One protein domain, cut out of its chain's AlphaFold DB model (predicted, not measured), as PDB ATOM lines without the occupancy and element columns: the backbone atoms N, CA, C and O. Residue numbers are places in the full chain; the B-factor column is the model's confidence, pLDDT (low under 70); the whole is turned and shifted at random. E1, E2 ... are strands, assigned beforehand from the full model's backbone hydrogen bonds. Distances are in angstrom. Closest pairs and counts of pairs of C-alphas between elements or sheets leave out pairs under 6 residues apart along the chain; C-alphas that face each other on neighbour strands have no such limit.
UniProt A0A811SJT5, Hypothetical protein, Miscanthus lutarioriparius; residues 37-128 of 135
ATOM      1  N   ALA A  37     207.392  83.222 251.111       90.00
ATOM      2  CA  ALA A  37     206.340  83.267 250.106       90.00
ATOM      3  C   ALA A  37     205.185  82.337 250.502       90.00
ATOM      4  O   ALA A  37     205.377  81.150 250.770       90.00
ATOM      5  N   VAL A  38     203.972  82.883 250.512       86.44
ATOM      6  CA  VAL A  38     202.743  82.112 250.672       86.44
ATOM      7  C   VAL A  38     202.442  81.423 249.343       86.44
ATOM      8  O   VAL A  38     202.469  82.058 248.289       86.44
ATOM      9  N   ASN A  39     202.140  80.124 249.385       87.25
ATOM     10  CA  ASN A  39     201.701  79.395 248.200       87.25
ATOM     11  C   ASN A  39     200.271  79.822 247.829       87.25
ATOM     12  O   ASN A  39     199.311  79.398 248.473       87.25
ATOM     13  N   LEU A  40     200.139  80.684 246.821       86.12
ATOM     14  CA  LEU A  40     198.849  81.168 246.334       86.12
ATOM     15  C   LEU A  40     198.346  80.286 245.193       86.12
ATOM     16  O   LEU A  40     198.915  80.274 244.104       86.12
ATOM     17  N   THR A  41     197.247  79.583 245.437       88.81
ATOM     18  CA  THR A  41     196.522  78.820 244.419       88.81
ATOM     19  C   THR A  41     195.453  79.684 243.738       88.81
ATOM     20  O   THR A  41     194.946  80.648 244.317       88.81
ATOM     21  N   GLU A  42     195.095  79.353 242.492       88.31
ATOM     22  CA  GLU A  42     194.176  80.167 241.674       88.31
ATOM     23  C   GLU A  42     192.785  80.375 242.307       88.31
ATOM     24  O   GLU A  42     192.170  81.426 242.141       88.31
ATOM     25  N   ASP A  43     192.295  79.425 243.106       88.75
ATOM     26  CA  ASP A  43     190.991  79.494 243.780       88.75
ATOM     27  C   ASP A  43     190.885  80.619 244.829       88.75
ATOM     28  O   ASP A  43     189.771  81.010 245.215       88.75
ATOM     29  N   ARG A  44     192.029  81.163 245.268       88.12
ATOM     30  CA  ARG A  44     192.125  82.284 246.215       88.12
ATOM     31  C   ARG A  44     191.843  83.637 245.576       88.12
ATOM     32  O   ARG A  44     191.497  84.579 246.292       88.12
ATOM     33  N   PHE A  45     191.951  83.736 244.253       90.81
ATOM     34  CA  PHE A  45     191.677  84.954 243.503       90.81
ATOM     35  C   PHE A  45     190.189  85.008 243.143       90.81
ATOM     36  O   PHE A  45     189.727  84.389 242.186       90.81
ATOM     37  N   LYS A  46     189.403  85.745 243.933       93.38
ATOM     38  CA  LYS A  46     187.973  85.940 243.672       93.38
ATOM     39  C   LYS A  46     187.780  87.125 242.737       93.38
ATOM     40  O   LYS A  46     188.118  88.249 243.097       93.38
ATOM     41  N   LEU A  47     187.236  86.875 241.551       95.44
ATOM     42  CA  LEU A  47     186.948  87.919 240.575       95.44
ATOM     43  C   LEU A  47     185.625  88.623 240.900       95.44
ATOM     44  O   LEU A  47     184.596  87.984 241.101       95.44
ATOM     45  N   HIS A  48     185.662  89.947 240.900       96.19
ATOM     46  CA  HIS A  48     184.517  90.844 240.858       96.19
ATOM     47  C   HIS A  48     184.451  91.478 239.469       96.19
ATOM     48  O   HIS A  48     185.460  91.973 238.973       96.19
ATOM     49  N   HIS A  49     183.270  91.492 238.862       97.06
ATOM     50  CA  HIS A  49     183.026  92.032 237.525       97.06
ATOM     51  C   HIS A  49     181.597  92.612 237.447       97.06
ATOM     52  O   HIS A  49     180.832  92.446 238.405       97.06
ATOM     53  N   PRO A  50     181.215  93.305 236.357       98.12
ATOM     54  CA  PRO A  50     179.834  93.733 236.128       98.12
ATOM     55  C   PRO A  50     178.850  92.561 236.241       98.12
ATOM     56  O   PRO A  50     179.098  91.503 235.663       98.12
ATOM     57  N   TYR A  51     177.754  92.740 236.985       97.81
ATOM     58  CA  TYR A  51     176.850  91.633 237.349       97.81
ATOM     59  C   TYR A  51     176.138  90.968 236.160       97.81
ATOM     60  O   TYR A  51     175.634  89.856 236.295       97.81
ATOM     61  N   ASP A  52     176.026  91.671 235.035       98.25
ATOM     62  CA  ASP A  52     175.278  91.276 233.841       98.25
ATOM     63  C   ASP A  52     176.155  90.659 232.747       98.25
ATOM     64  O   ASP A  52     175.639  90.235 231.715       98.25
ATOM     65  N   LEU A  53     177.470  90.589 232.966       97.69
ATOM     66  CA  LEU A  53     178.431  90.044 232.014       97.69
ATOM     67  C   LEU A  53     179.124  88.812 232.594       97.69
ATOM     68  O   LEU A  53     179.414  88.786 233.789       97.69
ATOM     69  N   PRO A  54     179.454  87.807 231.770       97.75
ATOM     70  CA  PRO A  54     180.276  86.700 232.227       97.75
ATOM     71  C   PRO A  54     181.757  87.129 232.377       97.75
ATOM     72  O   PRO A  54     182.197  88.074 231.706       97.75
ATOM     73  N   PRO A  55     182.547  86.452 233.237       96.38
ATOM     74  CA  PRO A  55     183.937  86.802 233.543       96.38
ATOM     75  C   PRO A  55     184.834  87.054 232.329       96.38
ATOM     76  O   PRO A  55     185.558  88.046 232.294       96.38
ATOM     77  N   GLU A  56     184.769  86.189 231.320       97.38
ATOM     78  CA  GLU A  56     185.610  86.221 230.120       97.38
ATOM     79  C   GLU A  56     185.447  87.499 229.289       97.38
ATOM     80  O   GLU A  56     186.311  87.841 228.483       97.38
ATOM     81  N   GLN A  57     184.364  88.249 229.504       98.06
ATOM     82  CA  GLN A  57     184.188  89.537 228.854       98.06
ATOM     83  C   GLN A  57     184.953  90.668 229.537       98.06
ATOM     84  O   GLN A  57     185.090  91.722 228.924       98.06
ATOM     85  N   ARG A  58     185.431  90.510 230.776       98.38
ATOM     86  CA  ARG A  58     186.115  91.572 231.547       98.38
ATOM     87  C   ARG A  58     187.394  91.105 232.239       98.38
ATOM     88  O   ARG A  58     188.023  91.885 232.959       98.38
ATOM     89  N   TYR A  59     187.780  89.853 232.019       98.25
ATOM     90  CA  TYR A  59     188.947  89.223 232.608       98.25
ATOM     91  C   TYR A  59     189.544  88.162 231.676       98.25
ATOM     92  O   TYR A  59     188.830  87.366 231.074       98.25
ATOM     93  N   GLU A  60     190.872  88.116 231.612       97.62
ATOM     94  CA  GLU A  60     191.642  87.058 230.962       97.62
ATOM     95  C   GLU A  60     192.864  86.715 231.821       97.62
ATOM     96  O   GLU A  60     193.548  87.607 232.329       97.62
ATOM     97  N   PHE A  61     193.169  85.422 231.945       96.06
ATOM     98  CA  PHE A  61     194.456  84.956 232.450       96.06
ATOM     99  C   PHE A  61     195.180  84.174 231.363       96.06
ATOM    100  O   PHE A  61     194.760  83.080 230.990       96.06
ATOM    101  N   ARG A  62     196.259  84.757 230.842       95.75
ATOM    102  CA  ARG A  62     197.042  84.188 229.744       95.75
ATOM    103  C   ARG A  62     198.516  84.508 229.950       95.75
ATOM    104  O   ARG A  62     198.859  85.630 230.313       95.75
ATOM    105  N   ASP A  63     199.377  83.515 229.749       95.06
ATOM    106  CA  ASP A  63     200.840  83.654 229.814       95.06
ATOM    107  C   ASP A  63     201.340  84.331 231.104       95.06
ATOM    108  O   ASP A  63     202.249  85.163 231.083       95.06
ATOM    109  N   GLY A  64     200.706  84.015 232.241       92.44
ATOM    110  CA  GLY A  64     201.021  84.585 233.556       92.44
ATOM    111  C   GLY A  64     200.544  86.027 233.775       92.44
ATOM    112  O   GLY A  64     200.829  86.597 234.827       92.44
ATOM    113  N   VAL A  65     199.819  86.623 232.824       96.38
ATOM    114  CA  VAL A  65     199.241  87.969 232.938       96.38
ATOM    115  C   VAL A  65     197.746  87.881 233.173       96.38
ATOM    116  O   VAL A  65     197.004  87.292 232.388       96.38
ATOM    117  N   ARG A  66     197.299  88.533 234.240       96.88
ATOM    118  CA  ARG A  66     195.895  88.811 234.524       96.88
ATOM    119  C   ARG A  66     195.533  90.146 233.891       96.88
ATOM    120  O   ARG A  66     195.980  91.193 234.363       96.88
ATOM    121  N   ARG A  67     194.750  90.109 232.819       98.31
ATOM    122  CA  ARG A  67     194.206  91.290 232.147       98.31
ATOM    123  C   ARG A  67     192.781  91.516 232.637       98.31
ATOM    124  O   ARG A  67     191.968  90.601 232.594       98.31
ATOM    125  N   MET A  68     192.483  92.723 233.102       98.44
ATOM    126  CA  MET A  68     191.148  93.139 233.539       98.44
ATOM    127  C   MET A  68     190.805  94.439 232.840       98.44
ATOM    128  O   MET A  68     191.623  95.356 232.836       98.44
ATOM    129  N   TRP A  69     189.607  94.535 232.284       98.50
ATOM    130  CA  TRP A  69     189.148  95.753 231.630       98.50
ATOM    131  C   TRP A  69     187.692  96.032 231.954       98.50
ATOM    132  O   TRP A  69     186.953  95.128 232.337       98.50
ATOM    133  N   VAL A  70     187.298  97.292 231.803       98.38
ATOM    134  CA  VAL A  70     185.918  97.767 231.920       98.38
ATOM    135  C   VAL A  70     185.655  98.848 230.883       98.38
ATOM    136  O   VAL A  70     186.567  99.576 230.481       98.38
ATOM    137  N   TYR A  71     184.396  98.958 230.473       98.19
ATOM    138  CA  TYR A  71     183.893 100.083 229.701       98.19
ATOM    139  C   TYR A  71     183.127 101.049 230.600       98.19
ATOM    140  O   TYR A  71     182.516 100.645 231.589       98.19
ATOM    141  N   CYS A  72     183.104 102.332 230.240       97.00
ATOM    142  CA  CYS A  72     182.353 103.333 231.004       97.00
ATOM    143  C   CYS A  72     180.833 103.073 231.036       97.00
ATOM    144  O   CYS A  72     180.139 103.607 231.899       97.00
ATOM    145  N   THR A  73     180.326 102.250 230.114       96.81
ATOM    146  CA  THR A  73     178.916 101.859 229.982       96.81
ATOM    147  C   THR A  73     178.551 100.565 230.705       96.81
ATOM    148  O   THR A  73     177.379 100.184 230.705       96.81
ATOM    149  N   ASP A  74     179.530  99.865 231.284       98.12
ATOM    150  CA  ASP A  74     179.286  98.623 232.013       98.12
ATOM    151  C   ASP A  74     178.387  98.847 233.233       98.12
ATOM    152  O   ASP A  74     178.132  99.976 233.668       98.12
ATOM    153  N   LYS A  75     177.893  97.755 233.816       97.81
ATOM    154  CA  LYS A  75     177.134  97.808 235.063       97.81
ATOM    155  C   LYS A  75     178.041  97.689 236.290       97.81
ATOM    156  O   LYS A  75     179.175  97.214 236.202       97.81
ATOM    157  N   PRO A  76     177.566  98.144 237.462       97.50
ATOM    158  CA  PRO A  76     178.260  97.912 238.723       97.50
ATOM    159  C   PRO A  76     178.386  96.424 239.075       97.50
ATOM    160  O   PRO A  76     177.872  95.543 238.393       97.50
ATOM    161  N   LEU A  77     179.032  96.155 240.212       96.00
ATOM    162  CA  LEU A  77     179.190  94.808 240.772       96.00
ATOM    163  C   LEU A  77     177.856  94.129 241.143       96.00
ATOM    164  O   LEU A  77     177.794  92.907 241.218       96.00
ATOM    165  N   SER A  78     176.797  94.895 241.416       97.19
ATOM    166  CA  SER A  78     175.485  94.343 241.766       97.19
ATOM    167  C   SER A  78     174.333  95.256 241.331       97.19
ATOM    168  O   SER A  78     174.523  96.477 241.240       97.19
ATOM    169  N   PRO A  79     173.128  94.701 241.084       97.50
ATOM    170  CA  PRO A  79     171.945  95.494 240.758       97.50
ATOM    171  C   PRO A  79     171.649  96.549 241.832       97.50
ATOM    172  O   PRO A  79     171.744  96.275 243.026       97.50
ATOM    173  N   GLY A  80     171.310  97.769 241.407       95.00
ATOM    174  CA  GLY A  80     170.985  98.883 242.307       95.00
ATOM    175  C   GLY A  80     172.175  99.500 243.055       95.00
ATOM    176  O   GLY A  80     171.986 100.441 243.823       95.00
ATOM    177  N   SER A  81     173.402  99.013 242.845       94.62
ATOM    178  CA  SER A  81     174.589  99.610 243.460       94.62
ATOM    179  C   SER A  81     174.879 101.003 242.876       94.62
ATOM    180  O   SER A  81     174.919 101.137 241.653       94.62
ATOM    181  N   PRO A  82     175.178 102.022 243.707       94.44
ATOM    182  CA  PRO A  82     175.575 103.352 243.233       94.44
ATOM    183  C   PRO A  82     177.043 103.409 242.779       94.44
ATOM    184  O   PRO A  82     177.553 104.463 242.405       94.44
ATOM    185  N   THR A  83     177.765 102.293 242.888       94.62
ATOM    186  CA  THR A  83     179.180 102.226 242.524       94.62
ATOM    187  C   THR A  83     179.353 102.213 241.010       94.62
ATOM    188  O   THR A  83     178.431 101.896 240.266       94.62
ATOM    189  N   LYS A  84     180.543 102.575 240.536       96.19
ATOM    190  CA  LYS A  84     180.869 102.519 239.113       96.19
ATOM    191  C   LYS A  84     181.355 101.115 238.729       96.19
ATOM    192  O   LYS A  84     181.677 100.315 239.618       96.19
ATOM    193  N   PRO A  85     181.405 100.795 237.427       97.50
ATOM    194  CA  PRO A  85     181.871  99.497 236.963       97.50
ATOM    195  C   PRO A  85     183.314  99.220 237.363       97.50
ATOM    196  O   PRO A  85     184.150 100.130 237.402       97.50
ATOM    197  N   ARG A  86     183.597  97.949 237.639       97.25
ATOM    198  CA  ARG A  86     184.915  97.470 238.054       97.25
ATOM    199  C   ARG A  86     185.149  96.046 237.566       97.25
ATOM    200  O   ARG A  86     184.201  95.268 237.495       97.25
ATOM    201  N   SER A  87     186.404  95.721 237.303       98.00
ATOM    202  CA  SER A  87     186.895  94.354 237.156       98.00
ATOM    203  C   SER A  87     188.100  94.232 238.081       98.00
ATOM    204  O   SER A  87     189.141  94.846 237.845       98.00
ATOM    205  N   GLU A  88     187.917  93.550 239.208       96.31
ATOM    206  CA  GLU A  88     188.876  93.502 240.313       96.31
ATOM    207  C   GLU A  88     189.016  92.079 240.828       96.31
ATOM    208  O   GLU A  88     188.037  91.345 240.931       96.31
ATOM    209  N   ILE A  89     190.219  91.702 241.235       95.38
ATOM    210  CA  ILE A  89     190.457  90.483 241.987       95.38
ATOM    211  C   ILE A  89     190.631  90.820 243.456       95.38
ATOM    212  O   ILE A  89     191.450  91.651 243.840       95.38
ATOM    213  N   LEU A  90     189.871  90.108 244.275       92.19
ATOM    214  CA  LEU A  90     190.026  90.015 245.709       92.19
ATOM    215  C   LEU A  90     190.874  88.785 246.029       92.19
ATOM    216  O   LEU A  90     190.429  87.652 245.829       92.19
ATOM    217  N   LEU A  91     192.067  88.994 246.577       88.38
ATOM    218  CA  LEU A  91     192.832  87.907 247.166       88.38
ATOM    219  C   LEU A  91     192.254  87.584 248.546       88.38
ATOM    220  O   LEU A  91     192.355  88.378 249.484       88.38
ATOM    221  N   ASN A  92     191.630  86.415 248.658       77.88
ATOM    222  CA  ASN A  92     191.048  85.936 249.905       77.88
ATOM    223  C   ASN A  92     192.065  85.078 250.668       77.88
ATOM    224  O   ASN A  92     191.964  83.850 250.668       77.88
ATOM    225  N   GLU A  93     193.037  85.731 251.308       73.56
ATOM    226  CA  GLU A  93     194.016  85.060 252.165       73.56
ATOM    227  C   GLU A  93     193.805  85.409 253.639       73.56
ATOM    228  O   GLU A  93     193.611  86.569 254.009       73.56
ATOM    229  N   ARG A  94     193.840  84.394 254.509       68.12
ATOM    230  CA  ARG A  94     193.720  84.597 255.954       68.12
ATOM    231  C   ARG A  94     195.115  84.745 256.545       68.12
ATOM    232  O   ARG A  94     195.669  83.801 257.098       68.12
ATOM    233  N   LEU A  95     195.667  85.948 256.447       67.62
ATOM    234  CA  LEU A  95     196.914  86.289 257.126       67.62
ATOM    235  C   LEU A  95     196.590  86.646 258.582       67.62
ATOM    236  O   LEU A  95     196.154  87.756 258.881       67.62
ATOM    237  N   ALA A  96     196.728  85.673 259.483       59.94
ATOM    238  CA  ALA A  96     196.598  85.910 260.914       59.94
ATOM    239  C   ALA A  96     197.891  86.555 261.433       59.94
ATOM    240  O   ALA A  96     198.933  85.909 261.470       59.94
ATOM    241  N   VAL A  97     197.820  87.824 261.831       61.34
ATOM    242  CA  VAL A  97     198.914  88.520 262.518       61.34
ATOM    243  C   VAL A  97     198.539  88.638 263.991       61.34
ATOM    244  O   VAL A  97     197.412  89.017 264.310       61.34
ATOM    245  N   ALA A  98     199.462  88.309 264.897       58.44
ATOM    246  CA  ALA A  98     199.268  88.555 266.323       58.44
ATOM    247  C   ALA A  98     199.206  90.075 266.565       58.44
ATOM    248  O   ALA A  98     200.204  90.776 266.421       58.44
ATOM    249  N   GLY A  99     198.022  90.602 266.879       65.00
ATOM    250  CA  GLY A  99     197.796  92.033 267.076       65.00
ATOM    251  C   GLY A  99     196.361  92.348 267.500       65.00
ATOM    252  O   GLY A  99     195.519  91.460 267.587       65.00
ATOM    253  N   HIS A 100     196.074  93.623 267.777       61.16
ATOM    254  CA  HIS A 100     194.731  94.098 268.157       61.16
ATOM    255  C   HIS A 100     193.773  94.273 266.953       61.16
ATOM    256  O   HIS A 100     192.643  94.725 267.123       61.16
ATOM    257  N   GLY A 101     194.220  93.953 265.731       60.84
ATOM    258  CA  GLY A 101     193.435  94.030 264.495       60.84
ATOM    259  C   GLY A 101     192.805  92.688 264.101       60.84
ATOM    260  O   GLY A 101     193.285  91.626 264.484       60.84
ATOM    261  N   GLY A 102     191.708  92.728 263.338       59.81
ATOM    262  CA  GLY A 102     190.971  91.530 262.921       59.81
ATOM    263  C   GLY A 102     191.772  90.568 262.026       59.81
ATOM    264  O   GLY A 102     192.645  90.968 261.272       59.81
ATOM    265  N   TYR A 103     191.411  89.282 262.055       61.31
ATOM    266  CA  TYR A 103     192.143  88.173 261.412       61.31
ATOM    267  C   TYR A 103     191.985  88.047 259.882       61.31
ATOM    268  O   TYR A 103     192.285  86.988 259.323       61.31
ATOM    269  N   ARG A 104     191.413  89.046 259.198       65.00
ATOM    270  CA  ARG A 104     191.083  88.977 257.764       65.00
ATOM    271  C   ARG A 104     191.418  90.300 257.090       65.00
ATOM    272  O   ARG A 104     190.687  91.275 257.239       65.00
ATOM    273  N   HIS A 105     192.501  90.302 256.324       69.25
ATOM    274  CA  HIS A 105     192.863  91.403 255.445       69.25
ATOM    275  C   HIS A 105     192.584  91.003 254.003       69.25
ATOM    276  O   HIS A 105     192.783  89.856 253.613       69.25
ATOM    277  N   TYR A 106     192.107  91.960 253.220       72.81
ATOM    278  CA  TYR A 106     191.804  91.757 251.817       72.81
ATOM    279  C   TYR A 106     192.730  92.627 250.986       72.81
ATOM    280  O   TYR A 106     192.748  93.846 251.154       72.81
ATOM    281  N   PHE A 107     193.463  92.001 250.075       85.81
ATOM    282  CA  PHE A 107     194.187  92.710 249.032       85.81
ATOM    283  C   PHE A 107     193.351  92.678 247.755       85.81
ATOM    284  O   PHE A 107     192.870  91.615 247.356       85.81
ATOM    285  N   LYS A 108     193.143  93.844 247.140       91.50
ATOM    286  CA  LYS A 108     192.402  93.981 245.885       91.50
ATOM    287  C   LYS A 108     193.282  94.619 244.829       91.50
ATOM    288  O   LYS A 108     193.989  95.579 245.125       91.50
ATOM    289  N   PHE A 109     193.189  94.119 243.607       94.75
ATOM    290  CA  PHE A 109     193.877  94.686 242.455       94.75
ATOM    291  C   PHE A 109     193.016  94.535 241.204       94.75
ATOM    292  O   PHE A 109     192.288  93.555 241.064       94.75
ATOM    293  N   GLY A 110     193.066  95.514 240.307       96.62
ATOM    294  CA  GLY A 110     192.246  95.525 239.103       96.62
ATOM    295  C   GLY A 110     192.023  96.927 238.569       96.62
ATOM    296  O   GLY A 110     192.860  97.808 238.758       96.62
ATOM    297  N   VAL A 111     190.890  97.120 237.899       97.56
ATOM    298  CA  VAL A 111     190.486  98.394 237.309       97.56
ATOM    299  C   VAL A 111     189.091  98.790 237.780       97.56
ATOM    300  O   VAL A 111     188.163  97.980 237.816       97.56
ATOM    301  N   TYR A 112     188.948 100.067 238.117       95.81
ATOM    302  CA  TYR A 112     187.703 100.680 238.552       95.81
ATOM    303  C   TYR A 112     187.457 101.945 237.730       95.81
ATOM    304  O   TYR A 112     188.376 102.724 237.480       95.81
ATOM    305  N   THR A 113     186.215 102.159 237.313       95.81
ATOM    306  CA  THR A 113     185.852 103.315 236.485       95.81
ATOM    307  C   THR A 113     185.895 104.608 237.299       95.81
ATOM    308  O   THR A 113     185.266 104.714 238.354       95.81
ATOM    309  N   GLN A 114     186.590 105.625 236.794       91.44
ATOM    310  CA  GLN A 114     186.711 106.931 237.451       91.44
ATOM    311  C   GLN A 114     185.588 107.917 237.073       91.44
ATOM    312  O   GLN A 114     184.615 107.574 236.399       91.44
ATOM    313  N   THR A 115     185.652 109.147 237.586       93.50
ATOM    314  CA  THR A 115     184.819 110.270 237.109       93.50
ATOM    315  C   THR A 115     185.367 110.799 235.800       93.50
ATOM    316  O   THR A 115     186.575 110.784 235.610       93.50
ATOM    317  N   ASP A 116     184.458 111.142 234.888       95.31
ATOM    318  CA  ASP A 116     184.759 111.465 233.491       95.31
ATOM    319  C   ASP A 116     185.650 110.400 232.827       95.31
ATOM    320  O   ASP A 116     186.776 110.667 232.401       95.31
ATOM    321  N   PRO A 117     185.185 109.133 232.807       95.94
ATOM    322  CA  PRO A 117     186.013 108.012 232.403       95.94
ATOM    323  C   PRO A 117     186.284 108.009 230.898       95.94
ATOM    324  O   PRO A 117     185.449 108.399 230.082       95.94
ATOM    325  N   SER A 118     187.432 107.446 230.523       96.75
ATOM    326  CA  SER A 118     187.645 106.982 229.153       96.75
ATOM    327  C   SER A 118     186.653 105.869 228.811       96.75
ATOM    328  O   SER A 118     186.183 105.155 229.695       96.75
ATOM    329  N   HIS A 119     186.360 105.686 227.521       97.25
ATOM    330  CA  HIS A 119     185.455 104.619 227.083       97.25
ATOM    331  C   HIS A 119     185.928 103.231 227.540       97.25
ATOM    332  O   HIS A 119     185.103 102.421 227.943       97.25
ATOM    333  N   TYR A 120     187.242 102.992 227.525       97.81
ATOM    334  CA  TYR A 120     187.894 101.742 227.908       97.81
ATOM    335  C   TYR A 120     188.978 102.009 228.953       97.81
ATOM    336  O   TYR A 120     189.778 102.933 228.786       97.81
ATOM    337  N   MET A 121     189.029 101.194 230.005       98.06
ATOM    338  CA  MET A 121     190.070 101.236 231.035       98.06
ATOM    339  C   MET A 121     190.548  99.815 231.323       98.06
ATOM    340  O   MET A 121     189.740  98.890 231.393       98.06
ATOM    341  N   GLU A 122     191.850  99.638 231.526       97.88
ATOM    342  CA  GLU A 122     192.468  98.322 231.686       97.88
ATOM    343  C   GLU A 122     193.545  98.337 232.771       97.88
ATOM    344  O   GLU A 122     194.243  99.330 232.967       97.88
ATOM    345  N   SER A 123     193.708  97.197 233.439       97.50
ATOM    346  CA  SER A 123     194.879  96.889 234.252       97.50
ATOM    347  C   SER A 123     195.452  95.523 233.862       97.50
ATOM    348  O   SER A 123     194.713  94.600 233.500       97.50
ATOM    349  N   ARG A 124     196.780  95.396 233.928       97.94
ATOM    350  CA  ARG A 124     197.507  94.142 233.698       97.94
ATOM    351  C   ARG A 124     198.400  93.849 234.886       97.94
ATOM    352  O   ARG A 124     199.187  94.699 235.287       97.94
ATOM    353  N   TRP A 125     198.297  92.634 235.405       96.69
ATOM    354  CA  TRP A 125     199.037  92.193 236.580       96.69
ATOM    355  C   TRP A 125     199.770  90.894 236.271       96.69
ATOM    356  O   TRP A 125     199.189  89.976 235.696       96.69
ATOM    357  N   ARG A 126     201.038  90.812 236.665       94.69
ATOM    358  CA  ARG A 126     201.895  89.627 236.542       94.69
ATOM    359  C   ARG A 126     202.598  89.406 237.881       94.69
ATOM    360  O   ARG A 126     202.791  90.365 238.621       94.69
ATOM    361  N   ASP A 127     202.959  88.161 238.181       91.06
ATOM    362  CA  ASP A 127     203.832  87.805 239.309       91.06
ATOM    363  C   ASP A 127     203.336  88.313 240.674       91.06
ATOM    364  O   ASP A 127     204.119  88.721 241.532       91.06
ATOM    365  N   VAL A 128     202.015  88.272 240.892       89.94
ATOM    366  CA  VAL A 128     201.401  88.640 242.176       89.94
ATOM    367  C   VAL A 128     201.801  87.615 243.238       89.94
ATOM    368  O   VAL A 128     201.394  86.456 243.175       89.94
TER     369      VAL A 128
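This is residues 37 to 128 of the 135 residues of the protein "Hypothetical protein" of Miscanthus lutarioriparius (UniProt A0A811SJT5). With little regular structure, two small three-stranded sheets pack face to face as a sandwich, E1-E4-E5 on E2-E3-E6, and the long loop of residues 92 to 106 reaches away from them. The 92 printed residues hold six named strands, E1 to E6 along the chain, 34 residues in sum: all strand, both sheets antiparallel. It is only just compact, close to loose: radius of gyration of the C-alphas 14.7 A, spans 44 by 33 by 22 A.

E1, residues 45 to 48, is antiparallel to E4, residues 86 to 91; within hydrogen-bond range, N 46 and O 90 are 2.9 A apart. E2, residues 59 to 62, and E3, residues 65 to 71, form a hairpin, with N 60 and O 67 at 2.9 A. E4 and E5, residues 107 to 112, form another, with N 89 and O 109 at 2.8 A. E6, residues 120 to 126, is antiparallel to E3, with N 68 and O 123 at 2.9 A. Across the sandwich, the closest C-alphas of E5 and E6, Val 111 and Ser 123, are 5.6 A apart.

E1 begins at C-alpha 45 (191.677, 84.954, 243.503); E6, 20.4 A long, ends at C-alpha 126 (201.895, 89.627, 236.542).

The printed part has no cut. The links E3 to E4 and E4 to E5 are long. Residues 94 to 105 have pLDDT under 70.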